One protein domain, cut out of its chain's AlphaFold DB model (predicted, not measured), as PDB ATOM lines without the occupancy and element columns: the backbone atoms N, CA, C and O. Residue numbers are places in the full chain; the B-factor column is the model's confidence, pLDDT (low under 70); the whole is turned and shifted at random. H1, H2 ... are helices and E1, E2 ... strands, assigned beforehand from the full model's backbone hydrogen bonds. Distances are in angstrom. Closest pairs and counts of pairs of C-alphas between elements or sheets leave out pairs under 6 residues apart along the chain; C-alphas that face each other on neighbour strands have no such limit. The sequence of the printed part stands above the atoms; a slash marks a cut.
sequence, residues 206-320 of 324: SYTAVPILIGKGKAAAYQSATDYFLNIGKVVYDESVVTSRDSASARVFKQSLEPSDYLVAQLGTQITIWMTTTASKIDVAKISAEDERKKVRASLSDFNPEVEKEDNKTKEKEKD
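This is residues 206 to 320 of the 324 residues of the protein "Penicillin-binding protein" of Bacteroidales bacterium (UniProt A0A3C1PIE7). One long helix, H3, runs past two small sheets set one after the other: its residues 279 to 289 pack on the strongly twisted three-stranded sheet, and its residues 289 to 300 on the two-stranded E1 and E4. H1 also packs on the three-stranded sheet, little H2 grazes it, and H4 turns off at the far end of H3, its residues 312 to 320 sticking out. The printed part has 115 residues, with four named helices and five named strands in the order E1 H1 E2 H2 E3 E4 E5 H3 H4, a mixed class of helices and strands. The larger sheet has the order E2 E5 E3 and is mixed, while E1 and E4 are antiparallel. The whole is only just compact, close to loose, with a radius of gyration of the C-alphas of 15.7 A, and elongated, spanning 50 by 29 by 28 A.

E1 is residues 207 to 210, beginning at C-alpha 207 (36.049, -44.691, -38.235). H1 is residues 218 to 227, 14.4 A long. E2 is residues 231 to 237, 17.6 A, and H2 is residues 244 to 249. E3 is residues 251 to 255, E4 residues 260 to 266, and E5 residues 270 to 276, 19.7 A. H3, residues 279 to 301, measures 33.6 A from C-alpha 279 (28.482, -56.363, -8.390). H4, residues 305 to 320, measures 23.6 A and ends at C-alpha 320 (45.279, -25.756, -18.803).

E1 and E4 are antiparallel neighbours, with N 208 and O 265 2.7 A apart, within hydrogen-bond range. In the other sheet, E2 and E5 are parallel, with N 271 and O 231 at 2.8 A. The inner strand E5 is antiparallel to E3, with N 253 and O 274 at 2.9 A. H1 is on this sheet, only just at the sheet's level with a height of 3.8 A; its closest C-alphas to E2 are Ala 225 and Asn 231, 5.7 A. H2 only grazes the sheet with residues 246 to 249. H3 lies over E5 and E3 at a height over the sheet of 9.7 A, slantwise to the strands at 37 degrees to E3 on the local plane; the closest C-alphas of H3 and E3 are Ile 282 and Phe 253, 4.9 A. For H3 and E4 they are Arg 293 and Ser 260, 5.5 A. H3 and H4 are close but not clearly touching, the C-alphas of Ser 301 and Glu 308 5.9 A apart, with a steep tilt of 58 degrees, opposite ways. In H1, H2 and H3 every O i to N i+4 pair is within hydrogen-bond range; in H4 11 of 12 are.

The C-alphas farthest apart, those of Thr 243 and Glu 306, are 50.0 A apart. The printed part has no cut and no long link. Mean pLDDT of the printed part is 85.7; residues 300 to 320 are under 70.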
ATOM      1  N   SER A 206      35.408 -42.775 -41.963       81.50
ATOM      2  CA  SER A 206      34.354 -43.731 -41.576       81.50
ATOM      3  C   SER A 206      34.639 -44.469 -40.262       81.50
ATOM      4  O   SER A 206      33.990 -45.482 -40.013       81.50
ATOM      5  N   TYR A 207      35.593 -44.006 -39.445       88.94
ATOM      6  CA  TYR A 207      36.049 -44.691 -38.235       88.94
ATOM      7  C   TYR A 207      35.948 -43.815 -36.980       88.94
ATOM      8  O   TYR A 207      36.054 -42.595 -37.045       88.94
ATOM      9  N   THR A 208      35.753 -44.456 -35.833       91.75
ATOM     10  CA  THR A 208      35.535 -43.850 -34.517       91.75
ATOM     11  C   THR A 208      36.191 -44.678 -33.412       91.75
ATOM     12  O   THR A 208      36.510 -45.861 -33.597       91.75
ATOM     13  N   ALA A 209      36.415 -44.039 -32.267       93.25
ATOM     14  CA  ALA A 209      36.875 -44.681 -31.045       93.25
ATOM     15  C   ALA A 209      35.792 -45.592 -30.448       93.25
ATOM     16  O   ALA A 209      34.594 -45.408 -30.675       93.25
ATOM     17  N   VAL A 210      36.212 -46.586 -29.663       95.44
ATOM     18  CA  VAL A 210      35.294 -47.515 -28.991       95.44
ATOM     19  C   VAL A 210      35.225 -47.149 -27.509       95.44
ATOM     20  O   VAL A 210      36.206 -47.343 -26.789       95.44
ATOM     21  N   PRO A 211      34.075 -46.664 -27.007       95.81
ATOM     22  CA  PRO A 211      33.959 -46.251 -25.619       95.81
ATOM     23  C   PRO A 211      33.938 -47.451 -24.667       95.81
ATOM     24  O   PRO A 211      33.488 -48.551 -25.007       95.81
ATOM     25  N   ILE A 212      34.329 -47.202 -23.415       96.06
ATOM     26  CA  ILE A 212      34.061 -48.122 -22.308       96.06
ATOM     27  C   ILE A 212      32.579 -48.002 -21.929       96.06
ATOM     28  O   ILE A 212      32.131 -46.990 -21.383       96.06
ATOM     29  N   LEU A 213      31.810 -49.057 -22.190       96.94
ATOM     30  CA  LEU A 213      30.410 -49.177 -21.774       96.94
ATOM     31  C   LEU A 213      30.260 -49.905 -20.435       96.94
ATOM     32  O   LEU A 213      29.184 -49.875 -19.836       96.94
ATOM     33  N   ILE A 214      31.325 -50.553 -19.959       97.25
ATOM     34  CA  ILE A 214      31.338 -51.329 -18.718       97.25
ATOM     35  C   ILE A 214      30.899 -50.471 -17.524       97.25
ATOM     36  O   ILE A 214      31.312 -49.327 -17.352       97.25
ATOM     37  N   GLY A 215      30.025 -51.031 -16.690       96.06
ATOM     38  CA  GLY A 215      29.448 -50.376 -15.522       96.06
ATOM     39  C   GLY A 215      28.311 -49.399 -15.829       96.06
ATOM     40  O   GLY A 215      27.639 -48.974 -14.890       96.06
ATOM     41  N   LYS A 216      28.040 -49.061 -17.098       96.75
ATOM     42  CA  LYS A 216      26.904 -48.201 -17.464       96.75
ATOM     43  C   LYS A 216      25.585 -48.975 -17.393       96.75
ATOM     44  O   LYS A 216      25.532 -50.182 -17.631       96.75
ATOM     45  N   GLY A 217      24.505 -48.274 -17.046       95.62
ATOM     46  CA  GLY A 217      23.140 -48.784 -17.216       95.62
ATOM     47  C   GLY A 217      22.724 -48.768 -18.689       95.62
ATOM     48  O   GLY A 217      23.386 -48.129 -19.507       95.62
ATOM     49  N   LYS A 218      21.608 -49.427 -19.029       92.69
ATOM     50  CA  LYS A 218      21.155 -49.590 -20.423       92.69
ATOM     51  C   LYS A 218      21.085 -48.255 -21.175       92.69
ATOM     52  O   LYS A 218      21.787 -48.088 -22.163       92.69
ATOM     53  N   ALA A 219      20.308 -47.289 -20.682       90.81
ATOM     54  CA  ALA A 219      20.140 -45.990 -21.344       90.81
ATOM     55  C   ALA A 219      21.472 -45.237 -21.531       90.81
ATOM     56  O   ALA A 219      21.766 -44.751 -22.619       90.81
ATOM     57  N   ALA A 220      22.322 -45.221 -20.500       93.56
ATOM     58  CA  ALA A 220      23.641 -44.592 -20.567       93.56
ATOM     59  C   ALA A 220      24.588 -45.296 -21.555       93.56
ATOM     60  O   ALA A 220      25.440 -44.642 -22.151       93.56
ATOM     61  N   ALA A 221      24.449 -46.613 -21.743       95.56
ATOM     62  CA  ALA A 221      25.211 -47.358 -22.741       95.56
ATOM     63  C   ALA A 221      24.781 -46.997 -24.173       95.56
ATOM     64  O   ALA A 221      25.652 -46.772 -25.007       95.56
ATOM     65  N   TYR A 222      23.474 -46.867 -24.443       93.44
ATOM     66  CA  TYR A 222      22.977 -46.368 -25.735       93.44
ATOM     67  C   TYR A 222      23.489 -44.958 -26.018       93.44
ATOM     68  O   TYR A 222      24.090 -44.733 -27.063       93.44
ATOM     69  N   GLN A 223      23.332 -44.042 -25.058       91.88
ATOM     70  CA  GLN A 223      23.821 -42.671 -25.189       91.88
ATOM     71  C   GLN A 223      25.321 -42.659 -25.511       91.88
ATOM     72  O   GLN A 223      25.724 -42.165 -26.560       91.88
ATOM     73  N   SER A 224      26.129 -43.328 -24.681       95.19
ATOM     74  CA  SER A 224      27.580 -43.399 -24.855       95.19
ATOM     75  C   SER A 224      27.997 -44.031 -26.182       95.19
ATOM     76  O   SER A 224      28.978 -43.586 -26.759       95.19
ATOM     77  N   ALA A 225      27.292 -45.055 -26.673       95.69
ATOM     78  CA  ALA A 225      27.576 -45.629 -27.985       95.69
ATOM     79  C   ALA A 225      27.273 -44.618 -29.099       95.69
ATOM     80  O   ALA A 225      28.133 -44.361 -29.936       95.69
ATOM     81  N   THR A 226      26.098 -43.981 -29.065       93.31
ATOM     82  CA  THR A 226      25.701 -43.009 -30.096       93.31
ATOM     83  C   THR A 226      26.541 -41.734 -30.084       93.31
ATOM     84  O   THR A 226      26.623 -41.058 -31.107       93.31
ATOM     85  N   ASP A 227      27.138 -41.360 -28.953       92.44
ATOM     86  CA  ASP A 227      28.055 -40.215 -28.850       92.44
ATOM     87  C   ASP A 227      29.409 -40.508 -29.498       92.44
ATOM     88  O   ASP A 227      30.051 -39.607 -30.021       92.44
ATOM     89  N   TYR A 228      29.781 -41.786 -29.547       93.62
ATOM     90  CA  TYR A 228      30.925 -42.293 -30.299       93.62
ATOM     91  C   TYR A 228      30.525 -42.780 -31.693       93.62
ATOM     92  O   TYR A 228      31.295 -43.488 -32.329       93.62
ATOM     93  N   PHE A 229      29.335 -42.413 -32.185       93.06
ATOM     94  CA  PHE A 229      28.842 -42.779 -33.519       93.06
ATOM     95  C   PHE A 229      28.655 -44.290 -33.739       93.06
ATOM     96  O   PHE A 229      28.654 -44.771 -34.870       93.06
ATOM     97  N   LEU A 230      28.483 -45.055 -32.662       95.25
ATOM     98  CA  LEU A 230      28.277 -46.502 -32.656       95.25
ATOM     99  C   LEU A 230      26.850 -46.855 -32.222       95.25
ATOM    100  O   LEU A 230      26.114 -46.037 -31.671       95.25
ATOM    101  N   ASN A 231      26.461 -48.109 -32.447       96.44
ATOM    102  CA  ASN A 231      25.140 -48.630 -32.109       96.44
ATOM    103  C   ASN A 231      25.222 -49.718 -31.045       96.44
ATOM    104  O   ASN A 231      26.154 -50.517 -31.045       96.44
ATOM    105  N   ILE A 232      24.201 -49.831 -30.196       96.38
ATOM    106  CA  ILE A 232      23.994 -51.055 -29.417       96.38
ATOM    107  C   ILE A 232      23.182 -52.025 -30.275       96.38
ATOM    108  O   ILE A 232      22.065 -51.717 -30.685       96.38
ATOM    109  N   GLY A 233      23.760 -53.191 -30.554       93.06
ATOM    110  CA  GLY A 233      23.096 -54.280 -31.261       93.06
ATOM    111  C   GLY A 233      22.305 -55.147 -30.287       93.06
ATOM    112  O   GLY A 233      21.222 -54.788 -29.825       93.06
ATOM    113  N   LYS A 234      22.857 -56.315 -29.949       94.44
ATOM    114  CA  LYS A 234      22.217 -57.255 -29.027       94.44
ATOM    115  C   LYS A 234      22.486 -56.866 -27.568       94.44
ATOM    116  O   LYS A 234      23.624 -56.603 -27.184       94.44
ATOM    117  N   VAL A 235      21.441 -56.897 -26.743       96.06
ATOM    118  CA  VAL A 235      21.545 -56.805 -25.279       96.06
ATOM    119  C   VAL A 235      21.294 -58.194 -24.706       96.06
ATOM    120  O   VAL A 235      20.236 -58.775 -24.936       96.06
ATOM    121  N   VAL A 236      22.278 -58.742 -23.999       97.06
ATOM    122  CA  VAL A 236      22.208 -60.079 -23.397       97.06
ATOM    123  C   VAL A 236      22.206 -59.937 -21.883       97.06
ATOM    124  O   VAL A 236      23.112 -59.336 -21.317       97.06
ATOM    125  N   TYR A 237      21.208 -60.498 -21.217       96.62
ATOM    126  CA  TYR A 237      21.161 -60.537 -19.759       96.62
ATOM    127  C   TYR A 237      21.694 -61.874 -19.248       96.62
ATOM    128  O   TYR A 237      21.476 -62.904 -19.888       96.62
ATOM    129  N   ASP A 238      22.418 -61.854 -18.131       95.38
ATOM    130  CA  ASP A 238      22.777 -63.083 -17.426       95.38
ATOM    131  C   ASP A 238      21.660 -63.537 -16.469       95.38
ATOM    132  O   ASP A 238      20.628 -62.884 -16.320       95.38
ATOM    133  N   GLU A 239      21.881 -64.672 -15.808       94.75
ATOM    134  CA  GLU A 239      20.933 -65.298 -14.875       94.75
ATOM    135  C   GLU A 239      20.521 -64.417 -13.682       94.75
ATOM    136  O   GLU A 239      19.511 -64.689 -13.042       94.75
ATOM    137  N   SER A 240      21.279 -63.356 -13.380       93.25
ATOM    138  CA  SER A 240      20.984 -62.450 -12.264       93.25
ATOM    139  C   SER A 240      19.881 -61.433 -12.578       93.25
ATOM    140  O   SER A 240      19.462 -60.675 -11.701       93.25
ATOM    141  N   VAL A 241      19.414 -61.388 -13.828       93.00
ATOM    142  CA  VAL A 241      18.369 -60.479 -14.295       93.00
ATOM    143  C   VAL A 241      17.136 -61.296 -14.656       93.00
ATOM    144  O   VAL A 241      17.039 -61.842 -15.753       93.00
ATOM    145  N   VAL A 242      16.183 -61.372 -13.728       89.81
ATOM    146  CA  VAL A 242      14.962 -62.174 -13.900       89.81
ATOM    147  C   VAL A 242      13.751 -61.283 -14.155       89.81
ATOM    148  O   VAL A 242      12.903 -61.597 -14.986       89.81
ATOM    149  N   THR A 243      13.669 -60.153 -13.454       88.00
ATOM    150  CA  THR A 243      12.525 -59.240 -13.507       88.00
ATOM    151  C   THR A 243      12.831 -57.965 -14.296       88.00
ATOM    152  O   THR A 243      13.987 -57.565 -14.472       88.00
ATOM    153  N   SER A 244      11.779 -57.249 -14.706       80.81
ATOM    154  CA  SER A 244      11.892 -55.900 -15.278       80.81
ATOM    155  C   SER A 244      12.667 -54.954 -14.351       80.81
ATOM    156  O   SER A 244      13.496 -54.165 -14.811       80.81
ATOM    157  N   ARG A 245      12.458 -55.073 -13.032       85.00
ATOM    158  CA  ARG A 245      13.168 -54.286 -12.015       85.00
ATOM    159  C   ARG A 245      14.666 -54.589 -12.003       85.00
ATOM    160  O   ARG A 245      15.467 -53.655 -11.948       85.00
ATOM    161  N   ASP A 246      15.039 -55.860 -12.119       87.88
ATOM    162  CA  ASP A 246      16.446 -56.261 -12.187       87.88
ATOM    163  C   ASP A 246      17.101 -55.662 -13.429       87.88
ATOM    164  O   ASP A 246      18.172 -55.065 -13.327       87.88
ATOM    165  N   SER A 247      16.411 -55.699 -14.576       88.38
ATOM    166  CA  SER A 247      16.921 -55.146 -15.837       88.38
ATOM    167  C   SER A 247      17.198 -53.636 -15.766       88.38
ATOM    168  O   SER A 247      18.161 -53.156 -16.365       88.38
ATOM    169  N   ALA A 248      16.415 -52.889 -14.978       88.06
ATOM    170  CA  ALA A 248      16.628 -51.460 -14.739       88.06
ATOM    171  C   ALA A 248      17.864 -51.190 -13.858       88.06
ATOM    172  O   ALA A 248      18.568 -50.187 -14.025       88.06
ATOM    173  N   SER A 249      18.154 -52.096 -12.923       91.94
ATOM    174  CA  SER A 249      19.335 -52.025 -12.052       91.94
ATOM    175  C   SER A 249      20.591 -52.659 -12.658       91.94
ATOM    176  O   SER A 249      21.699 -52.376 -12.203       91.94
ATOM    177  N   ALA A 250      20.439 -53.455 -13.717       95.75
ATOM    178  CA  ALA A 250      21.537 -54.133 -14.377       95.75
ATOM    179  C   ALA A 250      22.541 -53.137 -14.971       95.75
ATOM    180  O   ALA A 250      22.208 -52.012 -15.370       95.75
ATOM    181  N   ARG A 251      23.800 -53.565 -15.035       97.81
ATOM    182  CA  ARG A 251      24.912 -52.812 -15.617       97.81
ATOM    183  C   ARG A 251      25.668 -53.681 -16.601       97.81
ATOM    184  O   ARG A 251      25.694 -54.902 -16.464       97.81
ATOM    185  N   VAL A 252      26.285 -53.045 -17.588       97.94
ATOM    186  CA  VAL A 252      27.125 -53.737 -18.566       97.94
ATOM    187  C   VAL A 252      28.357 -54.318 -17.863       97.94
ATOM    188  O   VAL A 252      29.075 -53.588 -17.187       97.94
ATOM    189  N   PHE A 253      28.627 -55.609 -18.035       97.31
ATOM    190  CA  PHE A 253      29.853 -56.265 -17.549       97.31
ATOM    191  C   PHE A 253      30.709 -56.842 -18.682       97.31
ATOM    192  O   PHE A 253      31.814 -57.316 -18.450       97.31
ATOM    193  N   LYS A 254      30.214 -56.810 -19.921       96.81
ATOM    194  CA  LYS A 254      30.980 -57.185 -21.109       96.81
ATOM    195  C   LYS A 254      30.463 -56.415 -22.319       96.81
ATOM    196  O   LYS A 254      29.263 -56.153 -22.413       96.81
ATOM    197  N   GLN A 255      31.354 -56.105 -23.252       96.88
ATOM    198  CA  GLN A 255      31.040 -55.557 -24.572       96.88
ATOM    199  C   GLN A 255      31.802 -56.334 -25.654       96.88
ATOM    200  O   GLN A 255      32.798 -56.985 -25.348       96.88
ATOM    201  N   SER A 256      31.306 -56.335 -26.894       95.56
ATOM    202  CA  SER A 256      31.880 -57.161 -27.970       95.56
ATOM    203  C   SER A 256      33.094 -56.544 -28.652       95.56
ATOM    204  O   SER A 256      33.886 -57.286 -29.219       95.56
ATOM    205  N   LEU A 257      33.211 -55.215 -28.639       93.62
ATOM    206  CA  LEU A 257      34.372 -54.497 -29.158       93.62
ATOM    207  C   LEU A 257      35.252 -54.046 -28.000       93.62
ATOM    208  O   LEU A 257      34.739 -53.503 -27.020       93.62
ATOM    209  N   GLU A 258      36.556 -54.249 -28.132       91.75
ATOM    210  CA  GLU A 258      37.534 -53.794 -27.149       91.75
ATOM    211  C   GLU A 258      37.548 -52.260 -27.084       91.75
ATOM    212  O   GLU A 258      37.534 -51.608 -28.133       91.75
ATOM    213  N   PRO A 259      37.532 -51.661 -25.879       93.31
ATOM    214  CA  PRO A 259      37.647 -50.218 -25.738       93.31
ATOM    215  C   PRO A 259      38.961 -49.695 -26.321       93.31
ATOM    216  O   PRO A 259      40.023 -50.270 -26.093       93.31
ATOM    217  N   SER A 260      38.891 -48.579 -27.037       90.06
ATOM    218  CA  SER A 260      40.046 -47.972 -27.696       90.06
ATOM    219  C   SER A 260      39.837 -46.472 -27.834       90.06
ATOM    220  O   SER A 260      38.758 -46.042 -28.241       90.06
ATOM    221  N   ASP A 261      40.882 -45.698 -27.543       86.31
ATOM    222  CA  ASP A 261      40.915 -44.245 -27.766       86.31
ATOM    223  C   ASP A 261      41.167 -43.878 -29.236       86.31
ATOM    224  O   ASP A 261      40.993 -42.730 -29.635       86.31
ATOM    225  N   TYR A 262      41.540 -44.859 -30.057       85.88
ATOM    226  CA  TYR A 262      41.858 -44.665 -31.466       85.88
ATOM    227  C   TYR A 262      40.685 -45.021 -32.375       85.88
ATOM    228  O   TYR A 262      39.838 -45.848 -32.030       85.88
ATOM    229  N   LEU A 263      40.678 -44.449 -33.583       87.62
ATOM    230  CA  LEU A 263      39.631 -44.640 -34.589       87.62
ATOM    231  C   LEU A 263      39.714 -46.037 -35.232       87.62
ATOM    232  O   LEU A 263      40.248 -46.202 -36.325       87.62
ATOM    233  N   VAL A 264      39.203 -47.056 -34.539       89.19
ATOM    234  CA  VAL A 264      39.326 -48.473 -34.939       89.19
ATOM    235  C   VAL A 264      38.010 -49.112 -35.383       89.19
ATOM    236  O   VAL A 264      38.027 -50.141 -36.054       89.19
ATOM    237  N   ALA A 265      36.862 -48.526 -35.039       92.06
ATOM    238  CA  ALA A 265      35.547 -49.072 -35.378       92.06
ATOM    239  C   ALA A 265      34.866 -48.235 -36.453       92.06
ATOM    240  O   ALA A 265      34.981 -47.019 -36.432       92.06
ATOM    241  N   GLN A 266      34.126 -48.854 -37.373       92.31
ATOM    242  CA  GLN A 266      33.389 -48.088 -38.379       92.31
ATOM    243  C   GLN A 266      32.175 -47.369 -37.771       92.31
ATOM    244  O   GLN A 266      31.541 -47.895 -36.850       92.31
ATOM    245  N   LEU A 267      31.798 -46.211 -38.315       92.38
ATOM    246  CA  LEU A 267      30.572 -45.511 -37.921       92.38
ATOM    247  C   LEU A 267      29.351 -46.433 -38.077       92.38
ATOM    248  O   LEU A 267      29.199 -47.151 -39.065       92.38
ATOM    249  N   GLY A 268      28.483 -46.444 -37.070       91.94
ATOM    250  CA  GLY A 268      27.291 -47.289 -37.010       91.94
ATOM    251  C   GLY A 268      27.551 -48.752 -36.652       91.94
ATOM    252  O   GLY A 268      26.587 -49.526 -36.591       91.94
ATOM    253  N   THR A 269      28.803 -49.149 -36.386       95.19
ATOM    254  CA  THR A 269      29.119 -50.519 -35.949       95.19
ATOM    255  C   THR A 269      28.319 -50.874 -34.697       95.19
ATOM    256  O   THR A 269      28.124 -50.055 -33.797       95.19
ATOM    257  N   GLN A 270      27.827 -52.113 -34.648       95.56
ATOM    258  CA  GLN A 270      27.005 -52.604 -33.550       95.56
ATOM    259  C   GLN A 270      27.859 -53.261 -32.466       95.56
ATOM    260  O   GLN A 270      28.570 -54.232 -32.714       95.56
ATOM    261  N   ILE A 271      27.715 -52.776 -31.239       96.69
ATOM    262  CA  ILE A 271      28.285 -53.361 -30.034       96.69
ATOM    263  C   ILE A 271      27.217 -54.232 -29.377       96.69
ATOM    264  O   ILE A 271      26.125 -53.769 -29.048       96.69
ATOM    265  N   THR A 272      27.535 -55.505 -29.157       97.56
ATOM    266  CA  THR A 272      26.751 -56.353 -28.255       97.56
ATOM    267  C   THR A 272      27.192 -56.081 -26.824       97.56
ATOM    268  O   THR A 272      28.392 -56.057 -26.546       97.56
ATOM    269  N   ILE A 273      26.231 -55.891 -25.920       97.81
ATOM    270  CA  ILE A 273      26.487 -55.692 -24.490       97.81
ATOM    271  C   ILE A 273      25.879 -56.833 -23.679       97.81
ATOM    272  O   ILE A 273      24.777 -57.301 -23.975       97.81
ATOM    273  N   TRP A 274      26.586 -57.253 -22.632       97.94
ATOM    274  CA  TRP A 274      26.069 -58.190 -21.641       97.94
ATOM    275  C   TRP A 274      25.861 -57.470 -20.320       97.94
ATOM    276  O   TRP A 274      26.741 -56.736 -19.867       97.94
ATOM    277  N   MET A 275      24.703 -57.681 -19.705       97.81
ATOM    278  CA  MET A 275      24.261 -56.975 -18.511       97.81
ATOM    279  C   MET A 275      24.001 -57.939 -17.348       97.81
ATOM    280  O   MET A 275      23.496 -59.040 -17.549       97.81
ATOM    281  N   THR A 276      24.350 -57.506 -16.138       97.75
ATOM    282  CA  THR A 276      24.227 -58.271 -14.884       97.75
ATOM    283  C   THR A 276      23.857 -57.334 -13.733       97.75
ATOM    284  O   THR A 276      24.150 -56.136 -13.792       97.75
ATOM    285  N   THR A 277      23.237 -57.857 -12.678       96.31
ATOM    286  CA  THR A 277      23.094 -57.171 -11.378       96.31
ATOM    287  C   THR A 277      24.210 -57.558 -10.399       96.31
ATOM    288  O   THR A 277      24.327 -56.971  -9.325       96.31
ATOM    289  N   THR A 278      25.074 -58.510 -10.766       96.00
ATOM    290  CA  THR A 278      26.141 -59.022  -9.897       96.00
ATOM    291  C   THR A 278      27.304 -58.030  -9.794       96.00
ATOM    292  O   THR A 278      28.093 -57.887 -10.730       96.00
ATOM    293  N   ALA A 279      27.457 -57.387  -8.631       92.81
ATOM    294  CA  ALA A 279      28.482 -56.363  -8.390       92.81
ATOM    295  C   ALA A 279      29.918 -56.847  -8.670       92.81
ATOM    296  O   ALA A 279      30.662 -56.180  -9.384       92.81
ATOM    297  N   SER A 280      30.286 -58.048  -8.211       92.62
ATOM    298  CA  SER A 280      31.640 -58.590  -8.399       92.62
ATOM    299  C   SER A 280      32.011 -58.792  -9.872       92.62
ATOM    300  O   SER A 280      33.139 -58.498 -10.263       92.62
ATOM    301  N   LYS A 281      31.065 -59.231 -10.717       92.81
ATOM    302  CA  LYS A 281      31.282 -59.340 -12.173       92.81
ATOM    303  C   LYS A 281      31.556 -57.969 -12.792       92.81
ATOM    304  O   LYS A 281      32.403 -57.859 -13.673       92.81
ATOM    305  N   ILE A 282      30.853 -56.935 -12.332       93.81
ATOM    306  CA  ILE A 282      31.014 -55.563 -12.824       93.81
ATOM    307  C   ILE A 282      32.385 -55.007 -12.425       93.81
ATOM    308  O   ILE A 282      33.059 -54.415 -13.263       93.81
ATOM    309  N   ASP A 283      32.814 -55.204 -11.180       92.81
ATOM    310  CA  ASP A 283      34.086 -54.662 -10.691       92.81
ATOM    311  C   ASP A 283      35.291 -55.313 -11.381       92.81
ATOM    312  O   ASP A 283      36.186 -54.609 -11.850       92.81
ATOM    313  N   VAL A 284      35.267 -56.640 -11.553       92.00
ATOM    314  CA  VAL A 284      36.290 -57.361 -12.331       92.00
ATOM    315  C   VAL A 284      36.318 -56.872 -13.782       92.00
ATOM    316  O   VAL A 284      37.388 -56.620 -14.335       92.00
ATOM    317  N   ALA A 285      35.146 -56.684 -14.397       92.31
ATOM    318  CA  ALA A 285      35.054 -56.204 -15.770       92.31
ATOM    319  C   ALA A 285      35.592 -54.777 -15.946       92.31
ATOM    320  O   ALA A 285      36.202 -54.486 -16.972       92.31
ATOM    321  N   LYS A 286      35.382 -53.884 -14.968       91.56
ATOM    322  CA  LYS A 286      35.913 -52.512 -15.017       91.56
ATOM    323  C   LYS A 286      37.436 -52.505 -15.053       91.56
ATOM    324  O   LYS A 286      38.009 -51.791 -15.867       91.56
ATOM    325  N   ILE A 287      38.068 -53.311 -14.198       90.19
ATOM    326  CA  ILE A 287      39.531 -53.440 -14.155       90.19
ATOM    327  C   ILE A 287      40.034 -53.972 -15.499       90.19
ATOM    328  O   ILE A 287      40.875 -53.344 -16.132       90.19
ATOM    329  N   SER A 288      39.438 -55.067 -15.983       89.50
ATOM    330  CA  SER A 288      39.821 -55.670 -17.263       89.50
ATOM    331  C   SER A 288      39.682 -54.702 -18.440       89.50
ATOM    332  O   SER A 288      40.567 -54.661 -19.285       89.50
ATOM    333  N   ALA A 289      38.605 -53.917 -18.512       87.81
ATOM    334  CA  ALA A 289      38.387 -52.984 -19.616       87.81
ATOM    335  C   ALA A 289      39.397 -51.829 -19.633       87.81
ATOM    336  O   ALA A 289      39.821 -51.401 -20.705       87.81
ATOM    337  N   GLU A 290      39.792 -51.338 -18.458       88.38
ATOM    338  CA  GLU A 290      40.803 -50.288 -18.343       88.38
ATOM    339  C   GLU A 290      42.203 -50.815 -18.686       88.38
ATOM    340  O   GLU A 290      42.981 -50.131 -19.353       88.38
ATOM    341  N   ASP A 291      42.514 -52.049 -18.286       87.94
ATOM    342  CA  ASP A 291      43.770 -52.704 -18.647       87.94
ATOM    343  C   ASP A 291      43.865 -52.948 -20.158       87.94
ATOM    344  O   ASP A 291      44.905 -52.663 -20.751       87.94
ATOM    345  N   GLU A 292      42.788 -53.408 -20.807       84.88
ATOM    346  CA  GLU A 292      42.766 -53.565 -22.268       84.88
ATOM    347  C   GLU A 292      42.947 -52.225 -22.991       84.88
ATOM    348  O   GLU A 292      43.800 -52.112 -23.873       84.88
ATOM    349  N   ARG A 293      42.249 -51.167 -22.559       83.56
ATOM    350  CA  ARG A 293      42.427 -49.821 -23.126       83.56
ATOM    351  C   ARG A 293      43.881 -49.347 -23.022       83.56
ATOM    352  O   ARG A 293      44.424 -48.807 -23.985       83.56
ATOM    353  N   LYS A 294      44.542 -49.579 -21.881       87.12
ATOM    354  CA  LYS A 294      45.966 -49.245 -21.689       87.12
ATOM    355  C   LYS A 294      46.893 -50.065 -22.581       87.12
ATOM    356  O   LYS A 294      47.859 -49.511 -23.098       87.12
ATOM    357  N   LYS A 295      46.618 -51.357 -22.777       84.38
ATOM    358  CA  LYS A 295      47.406 -52.210 -23.682       84.38
ATOM    359  C   LYS A 295      47.302 -51.734 -25.125       84.38
ATOM    360  O   LYS A 295      48.332 -51.599 -25.775       84.38
ATOM    361  N   VAL A 296      46.090 -51.438 -25.600       80.38
ATOM    362  CA  VAL A 296      45.857 -50.882 -26.945       80.38
ATOM    363  C   VAL A 296      46.580 -49.546 -27.104       80.38
ATOM    364  O   VAL A 296      47.200 -49.289 -28.133       80.38
ATOM    365  N   ARG A 297      46.558 -48.709 -26.059       79.50
ATOM    366  CA  ARG A 297      47.315 -47.456 -26.030       79.50
ATOM    367  C   ARG A 297      48.813 -47.677 -26.234       79.50
ATOM    368  O   ARG A 297      49.384 -47.022 -27.099       79.50
ATOM    369  N   ALA A 298      49.406 -48.589 -25.464       80.00
ATOM    370  CA  ALA A 298      50.837 -48.883 -25.500       80.00
ATOM    371  C   ALA A 298      51.280 -49.550 -26.814       80.00
ATOM    372  O   ALA A 298      52.302 -49.184 -27.383       80.00
ATOM    373  N   SER A 299      50.499 -50.497 -27.341       75.50
ATOM    374  CA  SER A 299      50.873 -51.217 -28.566       75.50
ATOM    375  C   SER A 299      50.884 -50.323 -29.807       75.50
ATOM    376  O   SER A 299      51.677 -50.544 -30.721       75.50
ATOM    377  N   LEU A 300      50.018 -49.307 -29.851       66.88
ATOM    378  CA  LEU A 300      49.930 -48.380 -30.978       66.88
ATOM    379  C   LEU A 300      50.911 -47.207 -30.865       66.88
ATOM    380  O   LEU A 300      51.403 -46.756 -31.901       66.88
ATOM    381  N   SER A 301      51.267 -46.758 -29.653       64.06
ATOM    382  CA  SER A 301      52.352 -45.779 -29.468       64.06
ATOM    383  C   SER A 301      53.703 -46.330 -29.921       64.06
ATOM    384  O   SER A 301      54.475 -45.615 -30.553       64.06
ATOM    385  N   ASP A 302      53.946 -47.623 -29.688       64.06
ATOM    386  CA  ASP A 302      55.165 -48.301 -30.140       64.06
ATOM    387  C   ASP A 302      55.239 -48.417 -31.676       64.06
ATOM    388  O   ASP A 302      56.322 -48.574 -32.241       64.06
ATOM    389  N   PHE A 303      54.094 -48.327 -32.366       59.06
ATOM    390  CA  PHE A 303      53.994 -48.471 -33.819       59.06
ATOM    391  C   PHE A 303      53.985 -47.131 -34.573       59.06
ATOM    392  O   PHE A 303      54.461 -47.073 -35.708       59.06
ATOM    393  N   ASN A 304      53.466 -46.050 -33.976       59.56
ATOM    394  CA  ASN A 304      53.447 -44.722 -34.596       59.56
ATOM    395  C   ASN A 304      53.749 -43.587 -33.584       59.56
ATOM    396  O   ASN A 304      52.832 -43.095 -32.921       59.56
ATOM    397  N   PRO A 305      55.001 -43.095 -33.502       57.31
ATOM    398  CA  PRO A 305      55.416 -42.091 -32.515       57.31
ATOM    399  C   PRO A 305      54.839 -40.681 -32.754       57.31
ATOM    400  O   PRO A 305      55.006 -39.794 -31.917       57.31
ATOM    401  N   GLU A 306      54.164 -40.428 -33.881       57.59
ATOM    402  CA  GLU A 306      53.423 -39.172 -34.093       57.59
ATOM    403  C   GLU A 306      52.126 -39.117 -33.271       57.59
ATOM    404  O   GLU A 306      51.721 -38.039 -32.837       57.59
ATOM    405  N   VAL A 307      51.542 -40.277 -32.957       55.72
ATOM    406  CA  VAL A 307      50.325 -40.409 -32.140       55.72
ATOM    407  C   VAL A 307      50.586 -40.001 -30.687       55.72
ATOM    408  O   VAL A 307      49.771 -39.318 -30.073       55.72
ATOM    409  N   GLU A 308      51.768 -40.322 -30.154       53.94
ATOM    410  CA  GLU A 308      52.192 -39.918 -28.806       53.94
ATOM    411  C   GLU A 308      52.302 -38.384 -28.661       53.94
ATOM    412  O   GLU A 308      52.064 -37.823 -27.587       53.94
ATOM    413  N   LYS A 309      52.608 -37.674 -29.758       54.22
ATOM    414  CA  LYS A 309      52.710 -36.207 -29.775       54.22
ATOM    415  C   LYS A 309      51.342 -35.522 -29.743       54.22
ATOM    416  O   LYS A 309      51.208 -34.502 -29.069       54.22
ATOM    417  N   GLU A 310      50.331 -36.061 -30.426       56.06
ATOM    418  CA  GLU A 310      48.951 -35.544 -30.360       56.06
ATOM    419  C   GLU A 310      48.299 -35.814 -28.997       56.06
ATOM    420  O   GLU A 310      47.619 -34.949 -28.437       56.06
ATOM    421  N   ASP A 311      48.587 -36.976 -28.414       53.28
ATOM    422  CA  ASP A 311      48.116 -37.370 -27.086       53.28
ATOM    423  C   ASP A 311      48.660 -36.448 -25.980       53.28
ATOM    424  O   ASP A 311      47.920 -36.010 -25.092       53.28
ATOM    425  N   ASN A 312      49.951 -36.103 -26.040       55.34
ATOM    426  CA  ASN A 312      50.553 -35.155 -25.099       55.34
ATOM    427  C   ASN A 312      49.983 -33.739 -25.260       55.34
ATOM    428  O   ASN A 312      49.726 -33.071 -24.262       55.34
ATOM    429  N   LYS A 313      49.684 -33.320 -26.495       57.75
ATOM    430  CA  LYS A 313      49.066 -32.018 -26.783       57.75
ATOM    431  C   LYS A 313      47.633 -31.913 -26.244       57.75
ATOM    432  O   LYS A 313      47.209 -30.845 -25.808       57.75
ATOM    433  N   THR A 314      46.894 -33.023 -26.247       53.03
ATOM    434  CA  THR A 314      45.530 -33.106 -25.699       53.03
ATOM    435  C   THR A 314      45.542 -33.072 -24.167       53.03
ATOM    436  O   THR A 314      44.763 -32.339 -23.562       53.03
ATOM    437  N   LYS A 315      46.491 -33.776 -23.535       54.47
ATOM    438  CA  LYS A 315      46.693 -33.750 -22.074       54.47
ATOM    439  C   LYS A 315      47.187 -32.405 -21.538       54.47
ATOM    440  O   LYS A 315      46.877 -32.067 -20.399       54.47
ATOM    441  N   GLU A 316      47.974 -31.659 -22.312       56.47
ATOM    442  CA  GLU A 316      48.375 -30.292 -21.949       56.47
ATOM    443  C   GLU A 316      47.174 -29.341 -21.973       56.47
ATOM    444  O   GLU A 316      46.954 -28.630 -20.998       56.47
ATOM    445  N   LYS A 317      46.319 -29.423 -23.002       53.59
ATOM    446  CA  LYS A 317      45.067 -28.650 -23.067       53.59
ATOM    447  C   LYS A 317      44.117 -28.927 -21.899       53.59
ATOM    448  O   LYS A 317      43.617 -27.991 -21.290       53.59
ATOM    449  N   GLU A 318      43.911 -30.196 -21.545       51.81
ATOM    450  CA  GLU A 318      43.061 -30.567 -20.402       51.81
ATOM    451  C   GLU A 318      43.611 -30.050 -19.062       51.81
ATOM    452  O   GLU A 318      42.839 -29.705 -18.170       51.81
ATOM    453  N   LYS A 319      44.939 -29.978 -18.901       53.59
ATOM    454  CA  LYS A 319      45.566 -29.409 -17.697       53.59
ATOM    455  C   LYS A 319      45.436 -27.893 -17.622       53.59
ATOM    456  O   LYS A 319      45.340 -27.370 -16.513       53.59
ATOM    457  N   ASP A 320      45.453 -27.207 -18.756       60.47
ATOM    458  CA  ASP A 320      45.279 -25.756 -18.803       60.47
ATOM    459  C   ASP A 320      43.821 -25.365 -18.503       60.47
ATOM    460  O   ASP A 320      43.589 -24.439 -17.728       60.47
TER     461      ASP A 320